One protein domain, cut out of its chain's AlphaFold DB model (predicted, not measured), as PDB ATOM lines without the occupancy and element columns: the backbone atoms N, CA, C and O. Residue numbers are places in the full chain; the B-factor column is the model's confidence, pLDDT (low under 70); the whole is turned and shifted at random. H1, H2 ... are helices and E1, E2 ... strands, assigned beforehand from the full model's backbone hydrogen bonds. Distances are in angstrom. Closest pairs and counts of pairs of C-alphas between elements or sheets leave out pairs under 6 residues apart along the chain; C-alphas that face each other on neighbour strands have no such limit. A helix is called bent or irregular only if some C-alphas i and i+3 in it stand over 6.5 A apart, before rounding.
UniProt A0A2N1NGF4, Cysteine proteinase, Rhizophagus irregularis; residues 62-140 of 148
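Overview. This is residues 62 to 140 of the 148 residues of the protein "Cysteine proteinase" of Rhizophagus irregularis (UniProt A0A2N1NGF4). One twisted sheet of four strands forms a wall, with the long helix H1 beside its edge strand E1, and an arch holding H2 and H3 rises away from the sheet on the way from E1 to E2. The bend of the arch at residues 90 to 95 sticks out, and H2 meets the sheet with only its residues 84 to 87. The printed part has 79 residues, with three named helices and four named strands in the order H1 E1 H2 H3 E2 E3 E4. The sheet runs E1 E2 E3 E4 and is mixed, and the class is mixed, helices and strands. The whole is compact, with a radius of gyration of the C-alphas of 12.3 A and spans of 32 by 29 by 24 A.

Along the chain. In the sheet, E1 is residues 78 to 80, 6.6 A long from first to last C-alpha. E2 is residues 111 to 116, 15.8 A, and starts at C-alpha 111 (39.261, -6.933, -24.749). E3 is residues 124 to 129, 15.9 A. E4 is residues 134 to 139, 15.7 A, and ends at C-alpha 139 (34.361, 3.376, -11.953). H1, residues 62 to 74, is 18.3 A long and begins at C-alpha 62 (54.230, 1.915, -12.185). H2 is residues 84 to 92, 11.8 A, and H3 is residues 98 to 102, 6.2 A.

Arrangement. E1 and E2 are parallel at 17 degrees, with N 79 and O 111 at 2.9 A, within hydrogen-bond range. E2 and E3 are an antiparallel hairpin at 160 degrees, with N 114 and O 126 at 2.8 A. E3 and E4 are a hairpin too, antiparallel at 162 degrees, with N 127 and O 136 at 2.8 A. E2 E3 E4 form a meander, each strand the antiparallel neighbour of the one before. E1, H2, H3 and E2 form a strand-helix-strand unit, two parallel neighbour strands with helices between, and its crossover is right-handed. H1 stands at the sheet's level, at a height over the sheet of 3.0 A; its closest C-alphas to E1 are those of Asn 72 and His 79, 5.5 A apart. H2 only grazes the sheet; its closest C-alphas to E2 are those of Tyr 86 and Ile 116, 6.3 A apart. H3 is not on the sheet, and H2 and H3 are only just apart, at 8.5 A. In H1, H2 and H3 every O i to N i+4 pair is within hydrogen-bond range.

Size, cuts and confidence. The two C-alphas farthest apart are those of Gln 108 and Asp 121, 32.9 A. The printed part has no cut, and no link is long. The mean pLDDT of the printed part is 91.9, and no printed residue is under 70.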
ATOM      1  N   ASP A  62      53.318   3.065 -12.050       86.81
ATOM      2  CA  ASP A  62      54.230   1.915 -12.185       86.81
ATOM      3  C   ASP A  62      53.610   0.602 -11.692       86.81
ATOM      4  O   ASP A  62      53.754  -0.445 -12.321       86.81
ATOM      5  N   GLN A  63      52.899   0.659 -10.565       86.94
ATOM      6  CA  GLN A  63      52.277  -0.512  -9.950       86.94
ATOM      7  C   GLN A  63      51.129  -1.043 -10.812       86.94
ATOM      8  O   GLN A  63      51.010  -2.253 -11.011       86.94
ATOM      9  N   ILE A  64      50.316  -0.141 -11.358       90.75
ATOM     10  CA  ILE A  64      49.216  -0.496 -12.257       90.75
ATOM     11  C   ILE A  64      49.761  -1.007 -13.588       90.75
ATOM     12  O   ILE A  64      49.374  -2.086 -14.029       90.75
ATOM     13  N   ASN A  65      50.727  -0.309 -14.186       91.88
ATOM     14  CA  ASN A  65      51.354  -0.716 -15.442       91.88
ATOM     15  C   ASN A  65      52.028  -2.086 -15.330       91.88
ATOM     16  O   ASN A  65      51.952  -2.878 -16.269       91.88
ATOM     17  N   MET A  66      52.631  -2.407 -14.180       88.88
ATOM     18  CA  MET A  66      53.147  -3.749 -13.908       88.88
ATOM     19  C   MET A  66      52.033  -4.797 -14.000       88.88
ATOM     20  O   MET A  66      52.191  -5.799 -14.696       88.88
ATOM     21  N   TYR A  67      50.913  -4.580 -13.307       90.69
ATOM     22  CA  TYR A  67      49.805  -5.534 -13.306       90.69
ATOM     23  C   TYR A  67      49.172  -5.688 -14.695       90.69
ATOM     24  O   TYR A  67      48.935  -6.801 -15.153       90.69
ATOM     25  N   LEU A  68      48.979  -4.585 -15.416       93.19
ATOM     26  CA  LEU A  68      48.457  -4.598 -16.782       93.19
ATOM     27  C   LEU A  68      49.404  -5.306 -17.760       93.19
ATOM     28  O   LEU A  68      48.964  -6.069 -18.618       93.19
ATOM     29  N   THR A  69      50.716  -5.136 -17.586       91.31
ATOM     30  CA  THR A  69      51.713  -5.895 -18.350       91.31
ATOM     31  C   THR A  69      51.612  -7.389 -18.046       91.31
ATOM     32  O   THR A  69      51.672  -8.201 -18.965       91.31
ATOM     33  N   LEU A  70      51.394  -7.768 -16.782       90.69
ATOM     34  CA  LEU A  70      51.158  -9.164 -16.413       90.69
ATOM     35  C   LEU A  70      49.908  -9.726 -17.110       90.69
ATOM     36  O   LEU A  70      49.971 -10.836 -17.637       90.69
ATOM     37  N   LEU A  71      48.805  -8.969 -17.179       92.62
ATOM     38  CA  LEU A  71      47.612  -9.390 -17.925       92.62
ATOM     39  C   LEU A  71      47.933  -9.652 -19.399       92.62
ATOM     40  O   LEU A  71      47.564 -10.706 -19.912       92.62
ATOM     41  N   ASN A  72      48.694  -8.760 -20.039       91.88
ATOM     42  CA  ASN A  72      49.117  -8.926 -21.434       91.88
ATOM     43  C   ASN A  72      49.957 -10.189 -21.653       91.88
ATOM     44  O   ASN A  72      49.857 -10.805 -22.705       91.88
ATOM     45  N   THR A  73      50.784 -10.578 -20.676       90.56
ATOM     46  CA  THR A  73      51.583 -11.816 -20.769       90.56
ATOM     47  C   THR A  73      50.788 -13.086 -20.493       90.56
ATOM     48  O   THR A  73      51.202 -14.163 -20.904       90.56
ATOM     49  N   LYS A  74      49.682 -12.982 -19.748       93.25
ATOM     50  CA  LYS A  74      48.906 -14.140 -19.295       93.25
ATOM     51  C   LYS A  74      47.730 -14.457 -20.218       93.25
ATOM     52  O   LYS A  74      47.294 -15.603 -20.260       93.25
ATOM     53  N   PHE A  75      47.203 -13.453 -20.913       94.25
ATOM     54  CA  PHE A  75      45.983 -13.573 -21.700       94.25
ATOM     55  C   PHE A  75      46.173 -12.991 -23.099       94.25
ATOM     56  O   PHE A  75      46.066 -11.784 -23.301       94.25
ATOM     57  N   ASP A  76      46.346 -13.864 -24.091       92.94
ATOM     58  CA  ASP A  76      46.580 -13.451 -25.482       92.94
ATOM     59  C   ASP A  76      45.406 -12.670 -26.091       92.94
ATOM     60  O   ASP A  76      45.608 -11.822 -26.961       92.94
ATOM     61  N   ARG A  77      44.181 -12.925 -25.612       95.06
ATOM     62  CA  ARG A  77      42.939 -12.261 -26.055       95.06
ATOM     63  C   ARG A  77      42.802 -10.833 -25.511       95.06
ATOM     64  O   ARG A  77      41.916 -10.104 -25.951       95.06
ATOM     65  N   ILE A  78      43.656 -10.432 -24.569       95.12
ATOM     66  CA  ILE A  78      43.602  -9.133 -23.899       95.12
ATOM     67  C   ILE A  78      44.770  -8.268 -24.366       95.12
ATOM     68  O   ILE A  78      45.885  -8.744 -24.575       95.12
ATOM     69  N   HIS A  79      44.525  -6.969 -24.497       96.19
ATOM     70  CA  HIS A  79      45.598  -5.988 -24.494       96.19
ATOM     71  C   HIS A  79      45.298  -4.848 -23.532       96.19
ATOM     72  O   HIS A  79      44.252  -4.224 -23.588       96.19
ATOM     73  N   SER A  80      46.256  -4.532 -22.682       96.62
ATOM     74  CA  SER A  80      46.194  -3.446 -21.723       96.62
ATOM     75  C   SER A  80      47.227  -2.406 -22.096       96.62
ATOM     76  O   SER A  80      48.428  -2.702 -22.136       96.62
ATOM     77  N   PHE A  81      46.767  -1.185 -22.334       96.50
ATOM     78  CA  PHE A  81      47.649  -0.045 -22.492       96.50
ATOM     79  C   PHE A  81      48.219   0.399 -21.141       96.50
ATOM     80  O   PHE A  81      47.703   0.063 -20.075       96.50
ATOM     81  N   THR A  82      49.294   1.185 -21.182       94.62
ATOM     82  CA  THR A  82      49.822   1.833 -19.978       94.62
ATOM     83  C   THR A  82      48.926   2.999 -19.553       94.62
ATOM     84  O   THR A  82      48.210   3.575 -20.375       94.62
ATOM     85  N   SER A  83      49.020   3.410 -18.287       93.50
ATOM     86  CA  SER A  83      48.345   4.589 -17.714       93.50
ATOM     87  C   SER A  83      48.591   5.889 -18.477       93.50
ATOM     88  O   SER A  83      47.801   6.823 -18.389       93.50
ATOM     89  N   TYR A  84      49.658   5.954 -19.271       92.75
ATOM     90  CA  TYR A  84      50.005   7.132 -20.061       92.75
ATOM     91  C   TYR A  84      49.251   7.226 -21.389       92.75
ATOM     92  O   TYR A  84      49.243   8.293 -22.003       92.75
ATOM     93  N   PHE A  85      48.648   6.128 -21.856       94.94
ATOM     94  CA  PHE A  85      48.009   6.069 -23.168       94.94
ATOM     95  C   PHE A  85      46.852   7.058 -23.286       94.94
ATOM     96  O   PHE A  85      46.833   7.857 -24.222       94.94
ATOM     97  N   TYR A  86      45.928   7.051 -22.319       94.31
ATOM     98  CA  TYR A  86      44.764   7.934 -22.351       94.31
ATOM     99  C   TYR A  86      45.178   9.408 -22.361       94.31
ATOM    100  O   TYR A  86      44.732  10.163 -23.217       94.31
ATOM    101  N   MET A  87      46.100   9.806 -21.479       92.38
ATOM    102  CA  MET A  87      46.580  11.188 -21.416       92.38
ATOM    103  C   MET A  87      47.257  11.622 -22.727       92.38
ATOM    104  O   MET A  87      47.009  12.722 -23.219       92.38
ATOM    105  N   ARG A  88      48.084  10.756 -23.333       94.31
ATOM    106  CA  ARG A  88      48.702  11.023 -24.644       94.31
ATOM    107  C   ARG A  88      47.657  11.207 -25.741       94.31
ATOM    108  O   ARG A  88      47.773  12.152 -26.521       94.31
ATOM    109  N   LEU A  89      46.659  10.328 -25.781       94.69
ATOM    110  CA  LEU A  89      45.567  10.384 -26.747       94.69
ATOM    111  C   LEU A  89      44.711  11.644 -26.558       94.69
ATOM    112  O   LEU A  89      44.436  12.333 -27.533       94.69
ATOM    113  N   ALA A  90      44.335  11.975 -25.322       92.56
ATOM    114  CA  ALA A  90      43.490  13.126 -25.010       92.56
ATOM    115  C   ALA A  90      44.162  14.459 -25.378       92.56
ATOM    116  O   ALA A  90      43.525  15.336 -25.948       92.56
ATOM    117  N   VAL A  91      45.462  14.601 -25.092       93.56
ATOM    118  CA  VAL A  91      46.205  15.843 -25.365       93.56
ATOM    119  C   VAL A  91      46.639  15.948 -26.828       93.56
ATOM    120  O   VAL A  91      46.590  17.022 -27.418       93.56
ATOM    121  N   GLY A  92      47.122  14.848 -27.412       93.81
ATOM    122  CA  GLY A  92      47.773  14.853 -28.726       93.81
ATOM    123  C   GLY A  92      46.936  14.286 -29.873       93.81
ATOM    124  O   GLY A  92      47.437  14.206 -30.995       93.81
ATOM    125  N   GLY A  93      45.709  13.842 -29.602       95.44
ATOM    126  CA  GLY A  93      44.866  13.142 -30.567       95.44
ATOM    127  C   GLY A  93      45.443  11.794 -31.010       95.44
ATOM    128  O   GLY A  93      46.423  11.286 -30.464       95.44
ATOM    129  N   TYR A  94      44.833  11.204 -32.038       94.56
ATOM    130  CA  TYR A  94      45.212   9.883 -32.552       94.56
ATOM    131  C   TYR A  94      46.678   9.808 -33.006       94.56
ATOM    132  O   TYR A  94      47.374   8.838 -32.705       94.56
ATOM    133  N   SER A  95      47.180  10.850 -33.676       95.94
ATOM    134  CA  SER A  95      48.542  10.881 -34.226       95.94
ATOM    135  C   SER A  95      49.627  10.678 -33.162       95.94
ATOM    136  O   SER A  95      50.694  10.146 -33.461       95.94
ATOM    137  N   SER A  96      49.366  11.053 -31.904       95.94
ATOM    138  CA  SER A  96      50.330  10.898 -30.808       95.94
ATOM    139  C   SER A  96      50.480   9.445 -30.327       95.94
ATOM    140  O   SER A  96      51.513   9.091 -29.752       95.94
ATOM    141  N   VAL A  97      49.473   8.600 -30.579       94.94
ATOM    142  CA  VAL A  97      49.413   7.194 -30.145       94.94
ATOM    143  C   VAL A  97      49.345   6.199 -31.306       94.94
ATOM    144  O   VAL A  97      49.348   4.990 -31.081       94.94
ATOM    145  N   GLU A  98      49.346   6.670 -32.551       93.62
ATOM    146  CA  GLU A  98      49.260   5.837 -33.756       93.62
ATOM    147  C   GLU A  98      50.299   4.701 -33.748       93.62
ATOM    148  O   GLU A  98      49.972   3.530 -33.953       93.62
ATOM    149  N   ASN A  99      51.555   5.022 -33.425       90.75
ATOM    150  CA  ASN A  99      52.635   4.037 -33.345       90.75
ATOM    151  C   ASN A  99      52.441   3.011 -32.220       90.75
ATOM    152  O   ASN A  99      52.968   1.904 -32.308       90.75
ATOM    153  N   TRP A 100      51.718   3.365 -31.159       91.62
ATOM    154  CA  TRP A 100      51.425   2.450 -30.058       91.62
ATOM    155  C   TRP A 100      50.377   1.436 -30.504       91.62
ATOM    156  O   TRP A 100      50.531   0.245 -30.262       91.62
ATOM    157  N   ILE A 101      49.364   1.892 -31.237       89.69
ATOM    158  CA  ILE A 101      48.317   1.038 -31.800       89.69
ATOM    159  C   ILE A 101      48.894   0.097 -32.866       89.69
ATOM    160  O   ILE A 101      48.679  -1.114 -32.798       89.69
ATOM    161  N   LYS A 102      49.685   0.630 -33.809       87.00
ATOM    162  CA  LYS A 102      50.287  -0.144 -34.910       87.00
ATOM    163  C   LYS A 102      51.169  -1.296 -34.426       87.00
ATOM    164  O   LYS A 102      51.136  -2.369 -35.011       87.00
ATOM    165  N   LYS A 103      51.935  -1.094 -33.350       85.44
ATOM    166  CA  LYS A 103      52.845  -2.115 -32.798       85.44
ATOM    167  C   LYS A 103      52.147  -3.255 -32.057       85.44
ATOM    168  O   LYS A 103      52.794  -4.247 -31.745       85.44
ATOM    169  N   THR A 104      50.872  -3.096 -31.728       81.12
ATOM    170  CA  THR A 104      50.214  -3.906 -30.696       81.12
ATOM    171  C   THR A 104      49.171  -4.873 -31.266       81.12
ATOM    172  O   THR A 104      48.594  -5.667 -30.529       81.12
ATOM    173  N   GLU A 105      48.927  -4.831 -32.582       84.50
ATOM    174  CA  GLU A 105      47.948  -5.684 -33.276       84.50
ATOM    175  C   GLU A 105      46.580  -5.734 -32.562       84.50
ATOM    176  O   GLU A 105      45.932  -6.776 -32.479       84.50
ATOM    177  N   ILE A 106      46.119  -4.587 -32.037       88.19
ATOM    178  CA  ILE A 106      44.938  -4.504 -31.155       88.19
ATOM    179  C   ILE A 106      43.656  -5.081 -31.773       88.19
ATOM    180  O   ILE A 106      42.765  -5.513 -31.052       88.19
ATOM    181  N   TYR A 107      43.569  -5.138 -33.104       85.88
ATOM    182  CA  TYR A 107      42.433  -5.701 -33.841       85.88
ATOM    183  C   TYR A 107      42.243  -7.209 -33.629       85.88
ATOM    184  O   TYR A 107      41.139  -7.727 -33.822       85.88
ATOM    185  N   GLN A 108      43.310  -7.911 -33.239       91.19
ATOM    186  CA  GLN A 108      43.276  -9.334 -32.904       91.19
ATOM    187  C   GLN A 108      42.845  -9.587 -31.453       91.19
ATOM    188  O   GLN A 108      42.672 -10.734 -31.051       91.19
ATOM    189  N   LYS A 109      42.690  -8.528 -30.652       94.44
ATOM    190  CA  LYS A 109      42.322  -8.619 -29.243       94.44
ATOM    191  C   LYS A 109      40.813  -8.520 -29.096       94.44
ATOM    192  O   LYS A 109      40.132  -7.852 -29.872       94.44
ATOM    193  N   GLU A 110      40.294  -9.203 -28.091       96.25
ATOM    194  CA  GLU A 110      38.867  -9.204 -27.783       96.25
ATOM    195  C   GLU A 110      38.510  -8.166 -26.738       96.25
ATOM    196  O   GLU A 110      37.428  -7.586 -26.793       96.25
ATOM    197  N   ILE A 111      39.424  -7.932 -25.796       96.44
ATOM    198  CA  ILE A 111      39.261  -6.933 -24.749       96.44
ATOM    199  C   ILE A 111      40.497  -6.050 -24.733       96.44
ATOM    200  O   ILE A 111      41.627  -6.537 -24.639       96.44
ATOM    201  N   ILE A 112      40.271  -4.744 -24.807       97.00
ATOM    202  CA  ILE A 112      41.316  -3.742 -24.664       97.00
ATOM    203  C   ILE A 112      41.062  -2.953 -23.384       97.00
ATOM    204  O   ILE A 112      40.004  -2.349 -23.222       97.00
ATOM    205  N   PHE A 113      42.040  -2.945 -22.486       97.38
ATOM    206  CA  PHE A 113      42.011  -2.192 -21.242       97.38
ATOM    207  C   PHE A 113      42.774  -0.876 -21.380       97.38
ATOM    208  O   PHE A 113      43.945  -0.850 -21.768       97.38
ATOM    209  N   VAL A 114      42.111   0.219 -21.020       96.62
ATOM    210  CA  VAL A 114      42.689   1.561 -20.947       96.62
ATOM    211  C   VAL A 114      42.518   2.069 -19.513       96.62
ATOM    212  O   VAL A 114      41.422   2.497 -19.145       96.62
ATOM    213  N   PRO A 115      43.564   1.999 -18.671       95.88
ATOM    214  CA  PRO A 115      43.540   2.645 -17.361       95.88
ATOM    215  C   PRO A 115      43.477   4.169 -17.514       95.88
ATOM    216  O   PRO A 115      44.195   4.753 -18.330       95.88
ATOM    217  N   ILE A 116      42.653   4.816 -16.696       92.81
ATOM    218  CA  ILE A 116      42.486   6.267 -16.668       92.81
ATOM    219  C   ILE A 116      42.779   6.772 -15.260       92.81
ATOM    220  O   ILE A 116      42.184   6.316 -14.288       92.81
ATOM    221  N   ASN A 117      43.677   7.748 -15.178       87.25
ATOM    222  CA  ASN A 117      43.934   8.535 -13.983       87.25
ATOM    223  C   ASN A 117      44.190   9.979 -14.420       87.25
ATOM    224  O   ASN A 117      45.219  10.265 -15.034       87.25
ATOM    225  N   ILE A 118      43.212  10.851 -14.183       77.81
ATOM    226  CA  ILE A 118      43.234  12.245 -14.654       77.81
ATOM    227  C   ILE A 118      43.752  13.181 -13.555       77.81
ATOM    228  O   ILE A 118      44.467  14.134 -13.853       77.81
ATOM    229  N   THR A 119      43.422  12.899 -12.296       76.94
ATOM    230  CA  THR A 119      43.609  13.798 -11.143       76.94
ATOM    231  C   THR A 119      44.545  13.238 -10.062       76.94
ATOM    232  O   THR A 119      44.746  13.870  -9.031       76.94
ATOM    233  N   ASP A 120      45.172  12.083 -10.310       76.19
ATOM    234  CA  ASP A 120      46.071  11.344  -9.401       76.19
ATOM    235  C   ASP A 120      45.465  10.943  -8.045       76.19
ATOM    236  O   ASP A 120      46.166  10.539  -7.118       76.19
ATOM    237  N   ASP A 121      44.141  11.003  -7.954       80.19
ATOM    238  CA  ASP A 121      43.337  10.715  -6.770       80.19
ATOM    239  C   ASP A 121      42.214   9.707  -7.048       80.19
ATOM    240  O   ASP A 121      41.464   9.370  -6.136       80.19
ATOM    241  N   HIS A 122      42.087   9.216  -8.286       88.19
ATOM    242  CA  HIS A 122      41.107   8.201  -8.651       88.19
ATOM    243  C   HIS A 122      41.503   7.444  -9.921       88.19
ATOM    244  O   HIS A 122      41.962   8.030 -10.905       88.19
ATOM    245  N   TRP A 123      41.307   6.126  -9.901       91.94
ATOM    246  CA  TRP A 123      41.584   5.250 -11.036       91.94
ATOM    247  C   TRP A 123      40.286   4.689 -11.596       91.94
ATOM    248  O   TRP A 123      39.564   3.967 -10.912       91.94
ATOM    249  N   ASN A 124      40.072   4.940 -12.881       93.25
ATOM    250  CA  ASN A 124      39.018   4.326 -13.675       93.25
ATOM    251  C   ASN A 124      39.624   3.341 -14.673       93.25
ATOM    252  O   ASN A 124      40.793   3.447 -15.061       93.25
ATOM    253  N   LEU A 125      38.816   2.390 -15.131       95.12
ATOM    254  CA  LEU A 125      39.207   1.469 -16.189       95.12
ATOM    255  C   LEU A 125      38.189   1.511 -17.318       95.12
ATOM    256  O   LEU A 125      37.017   1.211 -17.115       95.12
ATOM    257  N   VAL A 126      38.650   1.821 -18.525       95.94
ATOM    258  CA  VAL A 126      37.849   1.619 -19.729       95.94
ATOM    259  C   VAL A 126      38.162   0.246 -20.304       95.94
ATOM    260  O   VAL A 126      39.326  -0.097 -20.524       95.94
ATOM    261  N   ALA A 127      37.118  -0.533 -20.557       96.12
ATOM    262  CA  ALA A 127      37.185  -1.805 -21.253       96.12
ATOM    263  C   ALA A 127      36.486  -1.676 -22.609       96.12
ATOM    264  O   ALA A 127      35.278  -1.451 -22.685       96.12
ATOM    265  N   ILE A 128      37.249  -1.829 -23.688       96.00
ATOM    266  CA  ILE A 128      36.719  -1.918 -25.048       96.00
ATOM    267  C   ILE A 128      36.569  -3.402 -25.361       96.00
ATOM    268  O   ILE A 128      37.557  -4.130 -25.430       96.00
ATOM    269  N   ILE A 129      35.332  -3.847 -25.522       95.00
ATOM    270  CA  ILE A 129      34.958  -5.238 -25.746       95.00
ATOM    271  C   ILE A 129      34.534  -5.378 -27.205       95.00
ATOM    272  O   ILE A 129      33.542  -4.782 -27.629       95.00
ATOM    273  N   LYS A 130      35.281  -6.173 -27.976       93.25
ATOM    274  CA  LYS A 130      35.054  -6.361 -29.414       93.25
ATOM    275  C   LYS A 130      33.727  -7.053 -29.707       93.25
ATOM    276  O   LYS A 130      33.032  -6.650 -30.623       93.25
ATOM    277  N   GLU A 131      33.326  -8.030 -28.904       91.50
ATOM    278  CA  GLU A 131      32.037  -8.717 -29.037       91.50
ATOM    279  C   GLU A 131      31.352  -8.714 -27.667       91.50
ATOM    280  O   GLU A 131      31.876  -9.330 -26.737       91.50
ATOM    281  N   PRO A 132      30.240  -7.975 -27.475       91.62
ATOM    282  CA  PRO A 132      29.298  -7.459 -28.480       91.62
ATOM    283  C   PRO A 132      29.500  -5.972 -28.875       91.62
ATOM    284  O   PRO A 132      28.538  -5.210 -28.854       91.62
ATOM    285  N   CYS A 133      30.718  -5.533 -29.216       93.69
ATOM    286  CA  CYS A 133      31.048  -4.142 -29.584       93.69
ATOM    287  C   CYS A 133      30.614  -3.099 -28.539       93.69
ATOM    288  O   CYS A 133      29.738  -2.272 -28.792       93.69
ATOM    289  N   ARG A 134      31.221  -3.120 -27.350       94.12
ATOM    290  CA  ARG A 134      30.890  -2.183 -26.263       94.12
ATOM    291  C   ARG A 134      32.120  -1.492 -25.709       94.12
ATOM    292  O   ARG A 134      33.188  -2.086 -25.621       94.12
ATOM    293  N   ILE A 135      31.930  -0.256 -25.272       95.38
ATOM    294  CA  ILE A 135      32.886   0.461 -24.434       95.38
ATOM    295  C   ILE A 135      32.249   0.559 -23.053       95.38
ATOM    296  O   ILE A 135      31.132   1.051 -22.921       95.38
ATOM    297  N   VAL A 136      32.932   0.035 -22.041       94.50
ATOM    298  CA  VAL A 136      32.459   0.008 -20.656       94.50
ATOM    299  C   VAL A 136      33.412   0.830 -19.807       94.50
ATOM    300  O   VAL A 136      34.621   0.603 -19.841       94.50
ATOM    301  N   ILE A 137      32.863   1.766 -19.041       93.31
ATOM    302  CA  ILE A 137      33.600   2.523 -18.033       93.31
ATOM    303  C   ILE A 137      33.353   1.843 -16.690       93.31
ATOM    304  O   ILE A 137      32.212   1.687 -16.262       93.31
ATOM    305  N   ILE A 138      34.427   1.395 -16.054       92.38
ATOM    306  CA  ILE A 138      34.407   0.765 -14.740       92.38
ATOM    307  C   ILE A 138      34.975   1.785 -13.756       92.38
ATOM    308  O   ILE A 138      36.189   2.002 -13.704       92.38
ATOM    309  N   ASP A 139      34.072   2.408 -13.007       90.75
ATOM    310  CA  ASP A 139      34.361   3.376 -11.953       90.75
ATOM    311  C   ASP A 139      33.961   2.773 -10.598       90.75
ATOM    312  O   ASP A 139      32.799   2.434 -10.371       90.75
ATOM    313  N   SER A 140      34.929   2.618  -9.695       88.69
ATOM    314  CA  SER A 140      34.694   2.072  -8.352       88.69
ATOM    315  C   SER A 140      34.033   3.063  -7.390       88.69
ATOM    316  O   SER A 140      33.512   2.634  -6.361       88.69
TER     317      SER A 140